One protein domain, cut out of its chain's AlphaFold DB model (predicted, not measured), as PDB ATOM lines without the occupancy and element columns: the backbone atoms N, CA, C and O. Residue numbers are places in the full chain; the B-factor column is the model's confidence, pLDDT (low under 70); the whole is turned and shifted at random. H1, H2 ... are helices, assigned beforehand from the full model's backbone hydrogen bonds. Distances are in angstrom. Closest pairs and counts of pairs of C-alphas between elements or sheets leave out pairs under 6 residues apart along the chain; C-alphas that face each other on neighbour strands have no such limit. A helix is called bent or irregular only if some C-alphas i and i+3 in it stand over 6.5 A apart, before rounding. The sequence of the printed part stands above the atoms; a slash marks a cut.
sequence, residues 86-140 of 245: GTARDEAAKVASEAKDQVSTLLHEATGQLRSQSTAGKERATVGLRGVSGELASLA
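AT A GLANCE: This is residues 86 to 140 of the 245 residues of an uncharacterized protein of Serinibacter arcticus (UniProt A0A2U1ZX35). Two helices make an open, flat V with unequal arms: the long helix H1 is one arm, the shorter H2 is the other, and the tight link between them is the corner. The arms do not fold back on each other, and the space between them is empty. The printed part has 55 residues with two named helices, H1 then H2, and no named strand; its class is all helix. It is extended, with a radius of gyration of the C-alphas of 20.0 A and spans of 56 by 32 by 7 A.

IN THESE COORDINATES: H1 holds residues 86 to 117 and is 45.9 A long from first to last C-alpha. It begins at C-alpha 86, at (-22.492, -10.390, -76.062), and ends at C-alpha 117, at (-34.643, -16.956, -32.311). Residues 118 to 121 follow. H2 holds residues 122 to 140 and is 25.7 A long, ending at C-alpha 140, at (-20.017, 12.519, -27.134).

HOW THE PARTS SIT: H1 and H2 are apart, with no C-alpha of the one within 8 A of the other. The link from H1 to H2 is tight, with 4 residues between them. Residues 86 to 140 stand free: no C-alpha 8 or more residues away along the chain comes within 10 A. Neither helix is bent. In H1 and H2 every O i to N i+4 pair is within hydrogen-bond range.

THE WHOLE: The two C-alphas farthest apart are those of Gly 86 and Ser 138, at 56.4 A. The outline is flat. The printed part has no cut and no long link. The mean pLDDT of the printed part is 78.3; residues 117 to 125 and 138 to 140 are under 70, where the model's confidence is low.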
ATOM      1  N   GLY A  86     -21.444  -9.391 -75.829       72.00
ATOM      2  CA  GLY A  86     -22.492 -10.390 -76.062       72.00
ATOM      3  C   GLY A  86     -22.320 -11.619 -75.168       72.00
ATOM      4  O   GLY A  86     -23.176 -11.907 -74.339       72.00
ATOM      5  N   THR A  87     -21.169 -12.288 -75.269       74.88
ATOM      6  CA  THR A  87     -20.876 -13.529 -74.531       74.88
ATOM      7  C   THR A  87     -20.712 -13.297 -73.029       74.88
ATOM      8  O   THR A  87     -21.236 -14.064 -72.225       74.88
ATOM      9  N   ALA A  88     -20.049 -12.209 -72.624       76.00
ATOM     10  CA  ALA A  88     -19.862 -11.900 -71.208       76.00
ATOM     11  C   ALA A  88     -21.186 -11.585 -70.493       76.00
ATOM     12  O   ALA A  88     -21.335 -11.893 -69.312       76.00
ATOM     13  N   ARG A  89     -22.164 -10.992 -71.192       80.31
ATOM     14  CA  ARG A  89     -23.491 -10.712 -70.627       80.31
ATOM     15  C   ARG A  89     -24.263 -11.993 -70.331       80.31
ATOM     16  O   ARG A  89     -24.897 -12.065 -69.279       80.31
ATOM     17  N   ASP A  90     -24.205 -12.971 -71.226       81.81
ATOM     18  CA  ASP A  90     -24.893 -14.250 -71.046       81.81
ATOM     19  C   ASP A  90     -24.262 -15.067 -69.907       81.81
ATOM     20  O   ASP A  90     -24.975 -15.573 -69.036       81.81
ATOM     21  N   GLU A  91     -22.929 -15.103 -69.830       82.06
ATOM     22  CA  GLU A  91     -22.195 -15.739 -68.727       82.06
ATOM     23  C   GLU A  91     -22.499 -15.047 -67.384       82.06
ATOM     24  O   GLU A  91     -22.817 -15.698 -66.388       82.06
ATOM     25  N   ALA A  92     -22.487 -13.709 -67.362       82.81
ATOM     26  CA  ALA A  92     -22.799 -12.926 -66.169       82.81
ATOM     27  C   ALA A  92     -24.254 -13.104 -65.721       82.81
ATOM     28  O   ALA A  92     -24.514 -13.181 -64.522       82.81
ATOM     29  N   ALA A  93     -25.207 -13.201 -66.653       85.94
ATOM     30  CA  ALA A  93     -26.604 -13.479 -66.330       85.94
ATOM     31  C   ALA A  93     -26.766 -14.866 -65.692       85.94
ATOM     32  O   ALA A  93     -27.523 -15.013 -64.728       85.94
ATOM     33  N   LYS A  94     -26.014 -15.863 -66.172       86.62
ATOM     34  CA  LYS A  94     -26.001 -17.217 -65.610       86.62
ATOM     35  C   LYS A  94     -25.420 -17.238 -64.194       86.62
ATOM     36  O   LYS A  94     -26.077 -17.731 -63.280       86.62
ATOM     37  N   VAL A  95     -24.253 -16.621 -63.987       88.50
ATOM     38  CA  VAL A  95     -23.618 -16.501 -62.661       88.50
ATOM     39  C   VAL A  95     -24.495 -15.702 -61.696       88.50
ATOM     40  O   VAL A  95     -24.638 -16.079 -60.536       88.50
ATOM     41  N   ALA A  96     -25.133 -14.625 -62.159       88.94
ATOM     42  CA  ALA A  96     -26.046 -13.834 -61.341       88.94
ATOM     43  C   ALA A  96     -27.297 -14.625 -60.933       88.94
ATOM     44  O   ALA A  96     -27.759 -14.472 -59.803       88.94
ATOM     45  N   SER A  97     -27.838 -15.472 -61.816       88.25
ATOM     46  CA  SER A  97     -28.962 -16.354 -61.478       88.25
ATOM     47  C   SER A  97     -28.559 -17.378 -60.419       88.25
ATOM     48  O   SER A  97     -29.236 -17.508 -59.404       88.25
ATOM     49  N   GLU A  98     -27.415 -18.033 -60.602       89.62
ATOM     50  CA  GLU A  98     -26.907 -19.040 -59.666       89.62
ATOM     51  C   GLU A  98     -26.563 -18.434 -58.295       89.62
ATOM     52  O   GLU A  98     -26.900 -18.989 -57.248       89.62
ATOM     53  N   ALA A  99     -25.952 -17.246 -58.283       90.38
ATOM     54  CA  ALA A  99     -25.685 -16.501 -57.060       90.38
ATOM     55  C   ALA A  99     -26.982 -16.058 -56.368       90.38
ATOM     56  O   ALA A  99     -27.078 -16.119 -55.143       90.38
ATOM     57  N   LYS A 100     -27.998 -15.636 -57.130       90.81
ATOM     58  CA  LYS A 100     -29.303 -15.249 -56.582       90.81
ATOM     59  C   LYS A 100     -29.977 -16.420 -55.874       90.81
ATOM     60  O   LYS A 100     -30.509 -16.215 -54.786       90.81
ATOM     61  N   ASP A 101     -29.936 -17.617 -56.444       92.31
ATOM     62  CA  ASP A 101     -30.563 -18.798 -55.844       92.31
ATOM     63  C   ASP A 101     -29.853 -19.211 -54.542       92.31
ATOM     64  O   ASP A 101     -30.505 -19.480 -53.526       92.31
ATOM     65  N   GLN A 102     -28.518 -19.142 -54.518       90.06
ATOM     66  CA  GLN A 102     -27.716 -19.393 -53.315       90.06
ATOM     67  C   GLN A 102     -27.981 -18.355 -52.216       90.06
ATOM     68  O   GLN A 102     -28.251 -18.709 -51.067       90.06
ATOM     69  N   VAL A 103     -27.969 -17.067 -52.566       91.19
ATOM     70  CA  VAL A 103     -28.235 -15.975 -51.620       91.19
ATOM     71  C   VAL A 103     -29.676 -16.020 -51.120       91.19
ATOM     72  O   VAL A 103     -29.910 -15.818 -49.932       91.19
ATOM     73  N   SER A 104     -30.645 -16.317 -51.990       91.06
ATOM     74  CA  SER A 104     -32.055 -16.437 -51.609       91.06
ATOM     75  C   SER A 104     -32.259 -17.561 -50.601       91.06
ATOM     76  O   SER A 104     -32.990 -17.374 -49.632       91.06
ATOM     77  N   THR A 105     -31.584 -18.697 -50.788       92.81
ATOM     78  CA  THR A 105     -31.639 -19.835 -49.859       92.81
ATOM     79  C   THR A 105     -31.067 -19.460 -48.492       92.81
ATOM     80  O   THR A 105     -31.748 -19.616 -47.479       92.81
ATOM     81  N   LEU A 106     -29.867 -18.868 -48.461       89.88
ATOM     82  CA  LEU A 106     -29.232 -18.390 -47.226       89.88
ATOM     83  C   LEU A 106     -30.078 -17.331 -46.514       89.88
ATOM     84  O   LEU A 106     -30.194 -17.349 -45.292       89.88
ATOM     85  N   LEU A 107     -30.693 -16.416 -47.265       91.19
ATOM     86  CA  LEU A 107     -31.556 -15.380 -46.711       91.19
ATOM     87  C   LEU A 107     -32.847 -15.972 -46.137       91.19
ATOM     88  O   LEU A 107     -33.292 -15.523 -45.081       91.19
ATOM     89  N   HIS A 108     -33.440 -16.972 -46.795       91.06
ATOM     90  CA  HIS A 108     -34.622 -17.673 -46.291       91.06
ATOM     91  C   HIS A 108     -34.313 -18.406 -44.987       91.06
ATOM     92  O   HIS A 108     -35.066 -18.297 -44.020       91.06
ATOM     93  N   GLU A 109     -33.177 -19.100 -44.943       88.50
ATOM     94  CA  GLU A 109     -32.730 -19.832 -43.765       88.50
ATOM     95  C   GLU A 109     -32.384 -18.882 -42.613       88.50
ATOM     96  O   GLU A 109     -32.896 -19.046 -41.505       88.50
ATOM     97  N   ALA A 110     -31.616 -17.823 -42.885       85.62
ATOM     98  CA  ALA A 110     -31.310 -16.785 -41.910       85.62
ATOM     99  C   ALA A 110     -32.590 -16.121 -41.389       85.62
ATOM    100  O   ALA A 110     -32.776 -16.016 -40.184       85.62
ATOM    101  N   THR A 111     -33.518 -15.731 -42.265       87.62
ATOM    102  CA  THR A 111     -34.784 -15.101 -41.855       87.62
ATOM    103  C   THR A 111     -35.648 -16.056 -41.033       87.62
ATOM    104  O   THR A 111     -36.238 -15.640 -40.033       87.62
ATOM    105  N   GLY A 112     -35.701 -17.339 -41.404       84.50
ATOM    106  CA  GLY A 112     -36.390 -18.381 -40.643       84.50
ATOM    107  C   GLY A 112     -35.791 -18.571 -39.248       84.50
ATOM    108  O   GLY A 112     -36.524 -18.605 -38.257       84.50
ATOM    109  N   GLN A 113     -34.460 -18.601 -39.146       79.75
ATOM    110  CA  GLN A 113     -33.744 -18.691 -37.872       79.75
ATOM    111  C   GLN A 113     -33.896 -17.420 -37.029       79.75
ATOM    112  O   GLN A 113     -34.197 -17.526 -35.845       79.75
ATOM    113  N   LEU A 114     -33.775 -16.224 -37.612       74.25
ATOM    114  CA  LEU A 114     -34.000 -14.944 -36.929       74.25
ATOM    115  C   LEU A 114     -35.432 -14.833 -36.386       74.25
ATOM    116  O   LEU A 114     -35.632 -14.358 -35.267       74.25
ATOM    117  N   ARG A 115     -36.431 -15.296 -37.149       79.12
ATOM    118  CA  ARG A 115     -37.837 -15.314 -36.723       79.12
ATOM    119  C   ARG A 115     -38.075 -16.308 -35.582       79.12
ATOM    120  O   ARG A 115     -38.839 -15.996 -34.675       79.12
ATOM    121  N   SER A 116     -37.386 -17.450 -35.592       73.00
ATOM    122  CA  SER A 116     -37.442 -18.466 -34.529       73.00
ATOM    123  C   SER A 116     -36.661 -18.061 -33.262       73.00
ATOM    124  O   SER A 116     -37.099 -18.315 -32.143       73.00
ATOM    125  N   GLN A 117     -35.537 -17.352 -33.410       64.56
ATOM    126  CA  GLN A 117     -34.643 -16.956 -32.311       64.56
ATOM    127  C   GLN A 117     -34.943 -15.569 -31.710       64.56
ATOM    128  O   GLN A 117     -34.265 -15.140 -30.772       64.56
ATOM    129  N   SER A 118     -35.972 -14.868 -32.199       58.88
ATOM    130  CA  SER A 118     -36.289 -13.479 -31.821       58.88
ATOM    131  C   SER A 118     -36.593 -13.270 -30.321       58.88
ATOM    132  O   SER A 118     -36.532 -12.144 -29.826       58.88
ATOM    133  N   THR A 119     -36.853 -14.341 -29.561       60.34
ATOM    134  CA  THR A 119     -37.035 -14.283 -28.097       60.34
ATOM    135  C   THR A 119     -35.708 -14.355 -27.322       60.34
ATOM    136  O   THR A 119     -35.590 -13.721 -26.280       60.34
ATOM    137  N   ALA A 120     -34.675 -15.035 -27.838       61.00
ATOM    138  CA  ALA A 120     -33.378 -15.214 -27.161       61.00
ATOM    139  C   ALA A 120     -32.321 -14.143 -27.521       61.00
ATOM    140  O   ALA A 120     -31.288 -14.022 -26.854       61.00
ATOM    141  N   GLY A 121     -32.564 -13.369 -28.584       56.81
ATOM    142  CA  GLY A 121     -31.670 -12.302 -29.050       56.81
ATOM    143  C   GLY A 121     -31.873 -10.952 -28.356       56.81
ATOM    144  O   GLY A 121     -30.930 -10.168 -28.278       56.81
ATOM    145  N   LYS A 122     -33.074 -10.685 -27.816       64.38
ATOM    146  CA  LYS A 122     -33.414  -9.381 -27.218       64.38
ATOM    147  C   LYS A 122     -32.523  -9.043 -26.030       64.38
ATOM    148  O   LYS A 122     -31.978  -7.956 -26.000       64.38
ATOM    149  N   GLU A 123     -32.287  -9.986 -25.124       64.50
ATOM    150  CA  GLU A 123     -31.480  -9.762 -23.914       64.50
ATOM    151  C   GLU A 123     -30.005  -9.460 -24.226       64.50
ATOM    152  O   GLU A 123     -29.410  -8.556 -23.642       64.50
ATOM    153  N   ARG A 124     -29.431 -10.150 -25.222       64.06
ATOM    154  CA  ARG A 124     -28.063  -9.888 -25.704       64.06
ATOM    155  C   ARG A 124     -27.962  -8.560 -26.448       64.06
ATOM    156  O   ARG A 124     -26.957  -7.865 -26.315       64.06
ATOM    157  N   ALA A 125     -29.009  -8.185 -27.184       68.56
ATOM    158  CA  ALA A 125     -29.090  -6.883 -27.826       68.56
ATOM    159  C   ALA A 125     -29.161  -5.755 -26.787       68.56
ATOM    160  O   ALA A 125     -28.408  -4.799 -26.917       68.56
ATOM    161  N   THR A 126     -29.974  -5.868 -25.727       71.12
ATOM    162  CA  THR A 126     -30.078  -4.821 -24.693       71.12
ATOM    163  C   THR A 126     -28.754  -4.594 -23.962       71.12
ATOM    164  O   THR A 126     -28.394  -3.449 -23.694       71.12
ATOM    165  N   VAL A 127     -28.006  -5.667 -23.673       71.44
ATOM    166  CA  VAL A 127     -26.676  -5.574 -23.044       71.44
ATOM    167  C   VAL A 127     -25.659  -4.927 -23.992       71.44
ATOM    168  O   VAL A 127     -24.927  -4.032 -23.573       71.44
ATOM    169  N   GLY A 128     -25.664  -5.296 -25.278       74.88
ATOM    170  CA  GLY A 128     -24.819  -4.658 -26.292       74.88
ATOM    171  C   GLY A 128     -25.157  -3.178 -26.507       74.88
ATOM    172  O   GLY A 128     -24.264  -2.339 -26.533       74.88
ATOM    173  N   LEU A 129     -26.446  -2.838 -26.568       78.88
ATOM    174  CA  LEU A 129     -26.939  -1.463 -26.688       78.88
ATOM    175  C   LEU A 129     -26.539  -0.604 -25.486       78.88
ATOM    176  O   LEU A 129     -26.168   0.551 -25.675       78.88
ATOM    177  N   ARG A 130     -26.569  -1.147 -24.262       74.81
ATOM    178  CA  ARG A 130     -26.144  -0.415 -23.060       74.81
ATOM    179  C   ARG A 130     -24.633  -0.156 -23.059       74.81
ATOM    180  O   ARG A 130     -24.237   0.963 -22.746       74.81
ATOM    181  N   GLY A 131     -23.818  -1.129 -23.473       75.88
ATOM    182  CA  GLY A 131     -22.367  -0.952 -23.633       75.88
ATOM    183  C   GLY A 131     -22.019   0.113 -24.676       75.88
ATOM    184  O   GLY A 131     -21.346   1.091 -24.363       75.88
ATOM    185  N   VAL A 132     -22.601  -0.007 -25.872       75.38
ATOM    186  CA  VAL A 132     -22.408   0.946 -26.975       75.38
ATOM    187  C   VAL A 132     -22.922   2.342 -26.606       75.38
ATOM    188  O   VAL A 132     -22.269   3.334 -26.906       75.38
ATOM    189  N   SER A 133     -24.053   2.453 -25.896       78.69
ATOM    190  CA  SER A 133     -24.565   3.753 -25.437       78.69
ATOM    191  C   SER A 133     -23.645   4.440 -24.427       78.69
ATOM    192  O   SER A 133     -23.554   5.661 -24.444       78.69
ATOM    193  N   GLY A 134     -22.953   3.678 -23.574       78.19
ATOM    194  CA  GLY A 134     -21.987   4.226 -22.621       78.19
ATOM    195  C   GLY A 134     -20.728   4.742 -23.314       78.19
ATOM    196  O   GLY A 134     -20.242   5.818 -22.981       78.19
ATOM    197  N   GLU A 135     -20.246   4.023 -24.327       72.50
ATOM    198  CA  GLU A 135     -19.106   4.447 -25.145       72.50
ATOM    199  C   GLU A 135     -19.449   5.643 -26.033       72.50
ATOM    200  O   GLU A 135     -18.654   6.572 -26.110       72.50
ATOM    201  N   LEU A 136     -20.637   5.677 -26.648       72.38
ATOM    202  CA  LEU A 136     -21.087   6.846 -27.408       72.38
ATOM    203  C   LEU A 136     -21.352   8.052 -26.512       72.38
ATOM    204  O   LEU A 136     -21.062   9.159 -26.941       72.38
ATOM    205  N   ALA A 137     -21.884   7.868 -25.301       77.19
ATOM    206  CA  ALA A 137     -22.048   8.964 -24.349       77.19
ATOM    207  C   ALA A 137     -20.684   9.520 -23.920       77.19
ATOM    208  O   ALA A 137     -20.482  10.722 -23.980       77.19
ATOM    209  N   SER A 138     -19.724   8.647 -23.603       69.38
ATOM    210  CA  SER A 138     -18.350   9.038 -23.262       69.38
ATOM    211  C   SER A 138     -17.616   9.697 -24.440       69.38
ATOM    212  O   SER A 138     -16.893  10.672 -24.262       69.38
ATOM    213  N   LEU A 139     -17.839   9.216 -25.669       63.41
ATOM    214  CA  LEU A 139     -17.277   9.811 -26.880       63.41
ATOM    215  C   LEU A 139     -17.973  11.127 -27.247       63.41
ATOM    216  O   LEU A 139     -17.318  11.996 -27.808       63.41
ATOM    217  N   ALA A 140     -19.263  11.283 -26.941       69.12
ATOM    218  CA  ALA A 140     -20.017  12.519 -27.134       69.12
ATOM    219  C   ALA A 140     -19.607  13.598 -26.122       69.12
ATOM    220  O   ALA A 140     -19.370  14.725 -26.546       69.12
TER     221      ALA A 140